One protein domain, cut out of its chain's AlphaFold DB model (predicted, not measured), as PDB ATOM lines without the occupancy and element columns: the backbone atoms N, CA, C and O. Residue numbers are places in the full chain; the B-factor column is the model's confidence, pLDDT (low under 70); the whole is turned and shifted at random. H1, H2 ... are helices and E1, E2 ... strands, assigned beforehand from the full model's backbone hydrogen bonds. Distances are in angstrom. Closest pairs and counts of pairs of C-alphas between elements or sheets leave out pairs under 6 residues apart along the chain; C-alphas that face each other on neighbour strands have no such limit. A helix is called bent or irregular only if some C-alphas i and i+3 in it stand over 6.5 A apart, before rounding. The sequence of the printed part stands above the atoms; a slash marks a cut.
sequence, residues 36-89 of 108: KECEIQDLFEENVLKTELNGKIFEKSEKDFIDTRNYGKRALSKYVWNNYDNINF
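What this domain is: This is residues 36 to 89 of the 108 residues of a protein of Listeria seeligeri FSL N1-067 (UniProt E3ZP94). One long helix, H3, runs beside a thin set of short pieces, the four-residue helices H1 and H2 and the short strand E1. A long loop, residues 59 to 72, swings out from E1 and folds back, so that residues 70 to 71 run alongside the strand before H3 begins, while residues 36 to 39 reach outward from H1 at one end of the longest axis. The printed part has 54 residues, with three named helices and one named strand in the order H1, H2, E1, H3; the class is mostly helix, though under half of the residues are in named elements. The outline is flat, 32 by 29 by 16 A, and the whole is compact, with a radius of gyration of the C-alphas of 11.2 A.

How they stand to each other: The longest helix is H3, residues 73 to 86, and it touches no other helix. H2, residues 46 to 49, is close to H3 but not clearly touching it; their closest C-alphas, those of Val 48 and Val 80, are 7.9 A apart. E1, residues 56 to 58, comes closest to H3 at the C-alphas of Phe 58 and Leu 76, 6.9 A apart. The closest C-alphas of H2 and E1 are those of Leu 49 and Phe 58, 6.1 A apart. E1 pairs with no named strand, but residues 56 to 57 of E1 pair antiparallel with residues 52 to 53, and residues 57 to 58 of E1 pair parallel with residues 70 to 71. H1, residues 40 to 43, is close to H2 but not clearly touching it, with the C-alphas of Gln 41 and Leu 49 closest at 7.9 A. H1 is apart from E1, and only just apart from H3, where the closest C-alphas are 8.5 A apart. In H3, 7 of 10 O i to N i+4 pairs are within hydrogen-bond range; H1 and H2 are too short for such a pair, and in each the one O i to N i+3 pair is within range.

Where its parts are: H3 is 18.8 A long, from C-alpha 73 at (-33.040, -19.759, -1.057) to C-alpha 86 at (-21.696, -26.560, -14.409). It is irregular, with C-alphas 82 and 85 8.3 A apart. E1 measures 6.9 A, H2 5.0 A and H1 5.6 A; H1 begins at C-alpha 40, at (-30.333, -29.700, 1.249).

The domain as a whole: The two C-alphas farthest apart, those of Lys 36 and Asn 54, are 32.4 A apart. The printed part has no cut. The link from H1 to H2 is tight, that from H2 to E1 short, and that from E1 to H3 long, with 14 residues. The mean pLDDT of the printed part is 96.2, and no printed residue is under 70.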
ATOM      1  N   LYS A  36     -23.457 -32.723  12.035       90.19
ATOM      2  CA  LYS A  36     -24.480 -33.387  12.861       90.19
ATOM      3  C   LYS A  36     -25.887 -33.251  12.281       90.19
ATOM      4  O   LYS A  36     -26.757 -34.043  12.624       90.19
ATOM      5  N   GLU A  37     -26.089 -32.250  11.432       91.00
ATOM      6  CA  GLU A  37     -27.342 -31.929  10.759       91.00
ATOM      7  C   GLU A  37     -27.017 -31.327   9.387       91.00
ATOM      8  O   GLU A  37     -26.047 -30.577   9.255       91.00
ATOM      9  N   CYS A  38     -27.803 -31.678   8.370       93.25
ATOM     10  CA  CYS A  38     -27.650 -31.170   7.009       93.25
ATOM     11  C   CYS A  38     -29.002 -30.739   6.442       93.25
ATOM     12  O   CYS A  38     -29.962 -31.513   6.378       93.25
ATOM     13  N   GLU A  39     -29.053 -29.508   5.952       93.75
ATOM     14  CA  GLU A  39     -30.077 -29.065   5.018       93.75
ATOM     15  C   GLU A  39     -29.648 -29.388   3.584       93.75
ATOM     16  O   GLU A  39     -28.473 -29.584   3.287       93.75
ATOM     17  N   ILE A  40     -30.602 -29.382   2.657       94.75
ATOM     18  CA  ILE A  40     -30.333 -29.700   1.249       94.75
ATOM     19  C   ILE A  40     -29.335 -28.724   0.602       94.75
ATOM     20  O   ILE A  40     -28.642 -29.088  -0.341       94.75
ATOM     21  N   GLN A  41     -29.237 -27.484   1.104       94.94
ATOM     22  CA  GLN A  41     -28.250 -26.520   0.615       94.94
ATOM     23  C   GLN A  41     -26.821 -26.901   1.003       94.94
ATOM     24  O   GLN A  41     -25.909 -26.564   0.260       94.94
ATOM     25  N   ASP A  42     -26.626 -27.617   2.114       95.44
ATOM     26  CA  ASP A  42     -25.287 -28.020   2.560       95.44
ATOM     27  C   ASP A  42     -24.656 -29.024   1.587       95.44
ATOM     28  O   ASP A  42     -23.440 -29.142   1.541       95.44
ATOM     29  N   LEU A  43     -25.470 -29.699   0.764       96.50
ATOM     30  CA  LEU A  43     -25.010 -30.615  -0.280       96.50
ATOM     31  C   LEU A  43     -24.314 -29.896  -1.444       96.50
ATOM     32  O   LEU A  43     -23.557 -30.526  -2.181       96.50
ATOM     33  N   PHE A  44     -24.539 -28.592  -1.617       96.94
ATOM     34  CA  PHE A  44     -23.815 -27.820  -2.618       96.94
ATOM     35  C   PHE A  44     -22.376 -27.546  -2.185       96.94
ATOM     36  O   PHE A  44     -22.082 -27.296  -1.018       96.94
ATOM     37  N   GLU A  45     -21.476 -27.525  -3.163       95.69
ATOM     38  CA  GLU A  45     -20.108 -27.080  -2.950       95.69
ATOM     39  C   GLU A  45     -20.039 -25.596  -2.555       95.69
ATOM     40  O   GLU A  45     -20.906 -24.772  -2.867       95.69
ATOM     41  N   GLU A  46     -18.951 -25.240  -1.874       94.69
ATOM     42  CA  GLU A  46     -18.735 -23.901  -1.333       94.69
ATOM     43  C   GLU A  46     -18.757 -22.806  -2.414       94.69
ATOM     44  O   GLU A  46     -19.226 -21.701  -2.158       94.69
ATOM     45  N   ASN A  47     -18.311 -23.101  -3.638       95.44
ATOM     46  CA  ASN A  47     -18.367 -22.177  -4.778       95.44
ATOM     47  C   ASN A  47     -19.810 -21.776  -5.152       95.44
ATOM     48  O   ASN A  47     -20.068 -20.611  -5.460       95.44
ATOM     49  N   VAL A  48     -20.765 -22.706  -5.087       97.38
ATOM     50  CA  VAL A  48     -22.188 -22.441  -5.334       97.38
ATOM     51  C   VAL A  48     -22.767 -21.618  -4.186       97.38
ATOM     52  O   VAL A  48     -23.473 -20.639  -4.421       97.38
ATOM     53  N   LEU A  49     -22.426 -21.959  -2.940       96.00
ATOM     54  CA  LEU A  49     -22.903 -21.235  -1.758       96.00
ATOM     55  C   LEU A  49     -22.302 -19.827  -1.637       96.00
ATOM     56  O   LEU A  49     -22.968 -18.919  -1.150       96.00
ATOM     57  N   LYS A  50     -21.079 -19.611  -2.123       96.25
ATOM     58  CA  LYS A  50     -20.406 -18.303  -2.154       96.25
ATOM     59  C   LYS A  50     -20.652 -17.515  -3.439       96.25
ATOM     60  O   LYS A  50     -19.997 -16.499  -3.659       96.25
ATOM     61  N   THR A  51     -21.574 -17.964  -4.288       97.31
ATOM     62  CA  THR A  51     -21.942 -17.217  -5.492       97.31
ATOM     63  C   THR A  51     -22.435 -15.822  -5.106       97.31
ATOM     64  O   THR A  51     -23.245 -15.653  -4.195       97.31
ATOM     65  N   GLU A  52     -21.943 -14.806  -5.810       97.56
ATOM     66  CA  GLU A  52     -22.395 -13.432  -5.638       97.56
ATOM     67  C   GLU A  52     -23.427 -13.091  -6.716       97.56
ATOM     68  O   GLU A  52     -23.185 -13.265  -7.910       97.56
ATOM     69  N   LEU A  53     -24.588 -12.583  -6.299       97.25
ATOM     70  CA  LEU A  53     -25.655 -12.136  -7.189       97.25
ATOM     71  C   LEU A  53     -25.983 -10.679  -6.870       97.25
ATOM     72  O   LEU A  53     -26.486 -10.371  -5.791       97.25
ATOM     73  N   ASN A  54     -25.732  -9.779  -7.824       95.44
ATOM     74  CA  ASN A  54     -25.993  -8.341  -7.683       95.44
ATOM     75  C   ASN A  54     -25.373  -7.723  -6.410       95.44
ATOM     76  O   ASN A  54     -26.043  -6.959  -5.712       95.44
ATOM     77  N   GLY A  55     -24.126  -8.074  -6.071       96.94
ATOM     78  CA  GLY A  55     -23.459  -7.550  -4.873       96.94
ATOM     79  C   GLY A  55     -23.852  -8.231  -3.560       96.94
ATOM     80  O   GLY A  55     -23.439  -7.773  -2.497       96.94
ATOM     81  N   LYS A  56     -24.683  -9.282  -3.603       98.06
ATOM     82  CA  LYS A  56     -25.170 -10.004  -2.421       98.06
ATOM     83  C   LYS A  56     -24.687 -11.451  -2.420       98.06
ATOM     84  O   LYS A  56     -24.601 -12.065  -3.480       98.06
ATOM     85  N   ILE A  57     -24.459 -12.007  -1.234       97.50
ATOM     86  CA  ILE A  57     -24.071 -13.413  -1.026       97.50
ATOM     87  C   ILE A  57     -25.233 -14.231  -0.461       97.50
ATOM     88  O   ILE A  57     -26.138 -13.680   0.171       97.50
ATOM     89  N   PHE A  58     -25.226 -15.545  -0.666       97.69
ATOM     90  CA  PHE A  58     -26.236 -16.408  -0.061       97.69
ATOM     91  C   PHE A  58     -26.137 -16.375   1.469       97.69
ATOM     92  O   PHE A  58     -25.046 -16.479   2.025       97.69
ATOM     93  N   GLU A  59     -27.281 -16.266   2.141       97.06
ATOM     94  CA  GLU A  59     -27.396 -16.518   3.576       97.06
ATOM     95  C   GLU A  59     -28.521 -17.526   3.814       97.06
ATOM     96  O   GLU A  59     -29.640 -17.391   3.304       97.06
ATOM     97  N   LYS A  60     -28.187 -18.570   4.567       93.44
ATOM     98  CA  LYS A  60     -29.066 -19.690   4.894       93.44
ATOM     99  C   LYS A  60     -29.887 -19.392   6.149       93.44
ATOM    100  O   LYS A  60     -31.049 -19.788   6.214       93.44
ATOM    101  N   SER A  61     -29.283 -18.718   7.127       92.88
ATOM    102  CA  SER A  61     -29.876 -18.379   8.417       92.88
ATOM    103  C   SER A  61     -30.785 -17.163   8.291       92.88
ATOM    104  O   SER A  61     -30.340 -16.060   7.987       92.88
ATOM    105  N   GLU A  62     -32.072 -17.327   8.600       90.62
ATOM    106  CA  GLU A  62     -33.000 -16.188   8.662       90.62
ATOM    107  C   GLU A  62     -32.607 -15.169   9.741       90.62
ATOM    108  O   GLU A  62     -32.925 -13.989   9.617       90.62
ATOM    109  N   LYS A  63     -31.905 -15.611  10.793       94.56
ATOM    110  CA  LYS A  63     -31.463 -14.744  11.894       94.56
ATOM    111  C   LYS A  63     -30.289 -13.855  11.497       94.56
ATOM    112  O   LYS A  63     -30.227 -12.716  11.949       94.56
ATOM    113  N   ASP A  64     -29.387 -14.377  10.669       95.38
ATOM    114  CA  ASP A  64     -28.173 -13.675  10.233       95.38
ATOM    115  C   ASP A  64     -28.382 -12.921   8.908       95.38
ATOM    116  O   ASP A  64     -27.494 -12.213   8.435       95.38
ATOM    117  N   PHE A  65     -29.577 -13.031   8.323       96.62
ATOM    118  CA  PHE A  65     -29.929 -12.416   7.053       96.62
ATOM    119  C   PHE A  65     -29.962 -10.885   7.131       96.62
ATOM    120  O   PHE A  65     -30.772 -10.281   7.838       96.62
ATOM    121  N   ILE A  66     -29.137 -10.239   6.308       97.38
ATOM    122  CA  ILE A  66     -29.110  -8.787   6.130       97.38
ATOM    123  C   ILE A  66     -29.521  -8.474   4.693       97.38
ATOM    124  O   ILE A  66     -28.751  -8.705   3.764       97.38
ATOM    125  N   ASP A  67     -30.701  -7.878   4.497       95.00
ATOM    126  CA  ASP A  67     -31.266  -7.650   3.155       95.00
ATOM    127  C   ASP A  67     -30.320  -6.900   2.207       95.00
ATOM    128  O   ASP A  67     -30.229  -7.229   1.029       95.00
ATOM    129  N   THR A  68     -29.536  -5.940   2.699       96.81
ATOM    130  CA  THR A  68     -28.581  -5.196   1.860       96.81
ATOM    131  C   THR A  68     -27.370  -6.018   1.418       96.81
ATOM    132  O   THR A  68     -26.724  -5.638   0.445       96.81
ATOM    133  N   ARG A  69     -27.063  -7.132   2.093       97.19
ATOM    134  CA  ARG A  69     -25.873  -7.966   1.852       97.19
ATOM    135  C   ARG A  69     -26.198  -9.363   1.342       97.19
ATOM    136  O   ARG A  69     -25.323 -10.000   0.761       97.19
ATOM    137  N   ASN A  70     -27.420  -9.845   1.563       98.31
ATOM    138  CA  ASN A  70     -27.745 -11.249   1.379       98.31
ATOM    139  C   ASN A  70     -28.916 -11.507   0.435       98.31
ATOM    140  O   ASN A  70     -29.855 -10.718   0.320       98.31
ATOM    141  N   TYR A  71     -28.874 -12.663  -0.220       97.88
ATOM    142  CA  TYR A  71     -30.020 -13.248  -0.903       97.88
ATOM    143  C   TYR A  71     -30.365 -14.611  -0.296       97.88
ATOM    144  O   TYR A  71     -29.509 -15.312   0.233       97.88
ATOM    145  N   GLY A  72     -31.642 -14.988  -0.371       96.44
ATOM    146  CA  GLY A  72     -32.140 -16.238   0.207       96.44
ATOM    147  C   GLY A  72     -32.291 -17.381  -0.800       96.44
ATOM    148  O   GLY A  72     -31.986 -17.264  -1.991       96.44
ATOM    149  N   LYS A  73     -32.877 -18.485  -0.325       95.19
ATOM    150  CA  LYS A  73     -33.040 -19.759  -1.057       95.19
ATOM    151  C   LYS A  73     -33.691 -19.610  -2.441       95.19
ATOM    152  O   LYS A  73     -33.310 -20.307  -3.373       95.19
ATOM    153  N   ARG A  74     -34.630 -18.666  -2.611       95.81
ATOM    154  CA  ARG A  74     -35.299 -18.404  -3.903       95.81
ATOM    155  C   ARG A  74     -34.346 -17.893  -4.988       95.81
ATOM    156  O   ARG A  74     -34.559 -18.181  -6.160       95.81
ATOM    157  N   ALA A  75     -33.358 -17.077  -4.628       97.06
ATOM    158  CA  ALA A  75     -32.379 -16.583  -5.593       97.06
ATOM    159  C   ALA A  75     -31.325 -17.658  -5.885       97.06
ATOM    160  O   ALA A  75     -31.018 -17.887  -7.054       97.06
ATOM    161  N   LEU A  76     -30.881 -18.385  -4.851       97.75
ATOM    162  CA  LEU A  76     -29.978 -19.526  -5.011       97.75
ATOM    163  C   LEU A  76     -30.562 -20.577  -5.964       97.75
ATOM    164  O   LEU A  76     -29.886 -20.996  -6.894       97.75
ATOM    165  N   SER A  77     -31.830 -20.966  -5.795       97.06
ATOM    166  CA  SER A  77     -32.441 -22.003  -6.636       97.06
ATOM    167  C   SER A  77     -32.540 -21.599  -8.108       97.06
ATOM    168  O   SER A  77     -32.347 -22.435  -8.985       97.06
ATOM    169  N   LYS A  78     -32.782 -20.314  -8.396       98.25
ATOM    170  CA  LYS A  78     -32.751 -19.786  -9.768       98.25
ATOM    171  C   LYS A  78     -31.346 -19.824 -10.359       98.25
ATOM    172  O   LYS A  78     -31.201 -20.150 -11.531       98.25
ATOM    173  N   TYR A  79     -30.328 -19.489  -9.567       98.12
ATOM    174  CA  TYR A  79     -28.940 -19.608 -10.000       98.12
ATOM    175  C   TYR A  79     -28.591 -21.063 -10.321       98.12
ATOM    176  O   TYR A  79     -28.097 -21.328 -11.413       98.12
ATOM    177  N   VAL A  80     -28.927 -21.996  -9.423       98.06
ATOM    178  CA  VAL A  80     -28.711 -23.434  -9.630       98.06
ATOM    179  C   VAL A  80     -29.412 -23.906 -10.902       98.06
ATOM    180  O   VAL A  80     -28.774 -24.509 -11.753       98.06
ATOM    181  N   TRP A  81     -30.689 -23.561 -11.091       97.88
ATOM    182  CA  TRP A  81     -31.448 -23.921 -12.293       97.88
ATOM    183  C   TRP A  81     -30.823 -23.399 -13.590       97.88
ATOM    184  O   TRP A  81     -30.855 -24.079 -14.604       97.88
ATOM    185  N   ASN A  82     -30.246 -22.197 -13.579       98.12
ATOM    186  CA  ASN A  82     -29.644 -21.613 -14.776       98.12
ATOM    187  C   ASN A  82     -28.222 -22.127 -15.060       98.12
ATOM    188  O   ASN A  82     -27.706 -21.871 -16.144       98.12
ATOM    189  N   ASN A  83     -27.578 -22.802 -14.102       97.94
ATOM    190  CA  ASN A  83     -26.169 -23.200 -14.185       97.94
ATOM    191  C   ASN A  83     -25.939 -24.680 -13.847       97.94
ATOM    192  O   ASN A  83     -24.798 -25.071 -13.620       97.94
ATOM    193  N   TYR A  84     -26.995 -25.495 -13.790       97.31
ATOM    194  CA  TYR A  84     -26.932 -26.883 -13.319       97.31
ATOM    195  C   TYR A  84     -25.910 -27.729 -14.091       97.31
ATOM    196  O   TYR A  84     -25.223 -28.538 -13.480       97.31
ATOM    197  N   ASP A  85     -25.730 -27.472 -15.390       97.69
ATOM    198  CA  ASP A  85     -24.729 -28.146 -16.229       97.69
ATOM    199  C   ASP A  85     -23.280 -27.956 -15.732       97.69
ATOM    200  O   ASP A  85     -22.405 -28.756 -16.051       97.69
ATOM    201  N   ASN A  86     -23.017 -26.907 -14.944       96.81
ATOM    202  CA  ASN A  86     -21.696 -26.560 -14.409       96.81
ATOM    203  C   ASN A  86     -21.590 -26.756 -12.888       96.81
ATOM    204  O   ASN A  86     -20.602 -26.336 -12.282       96.81
ATOM    205  N   ILE A  87     -22.610 -27.333 -12.251       98.00
ATOM    206  CA  ILE A  87     -22.639 -27.560 -10.806       98.00
ATOM    207  C   ILE A  87     -22.389 -29.038 -10.535       98.00
ATOM    208  O   ILE A  87     -23.017 -29.912 -11.128       98.00
ATOM    209  N   ASN A  88     -21.487 -29.319  -9.598       97.00
ATOM    210  CA  ASN A  88     -21.288 -30.672  -9.111       97.00
ATOM    211  C   ASN A  88     -22.430 -31.075  -8.159       97.00
ATOM    212  O   ASN A  88     -22.641 -30.438  -7.127       97.00
ATOM    213  N   PHE A  89     -23.139 -32.154  -8.497       96.94
ATOM    214  CA  PHE A  89     -24.229 -32.718  -7.694       96.94
ATOM    215  C   PHE A  89     -23.872 -34.061  -7.037       96.94
ATOM    216  O   PHE A  89     -24.764 -34.736  -6.527       96.94
TER     217      PHE A  89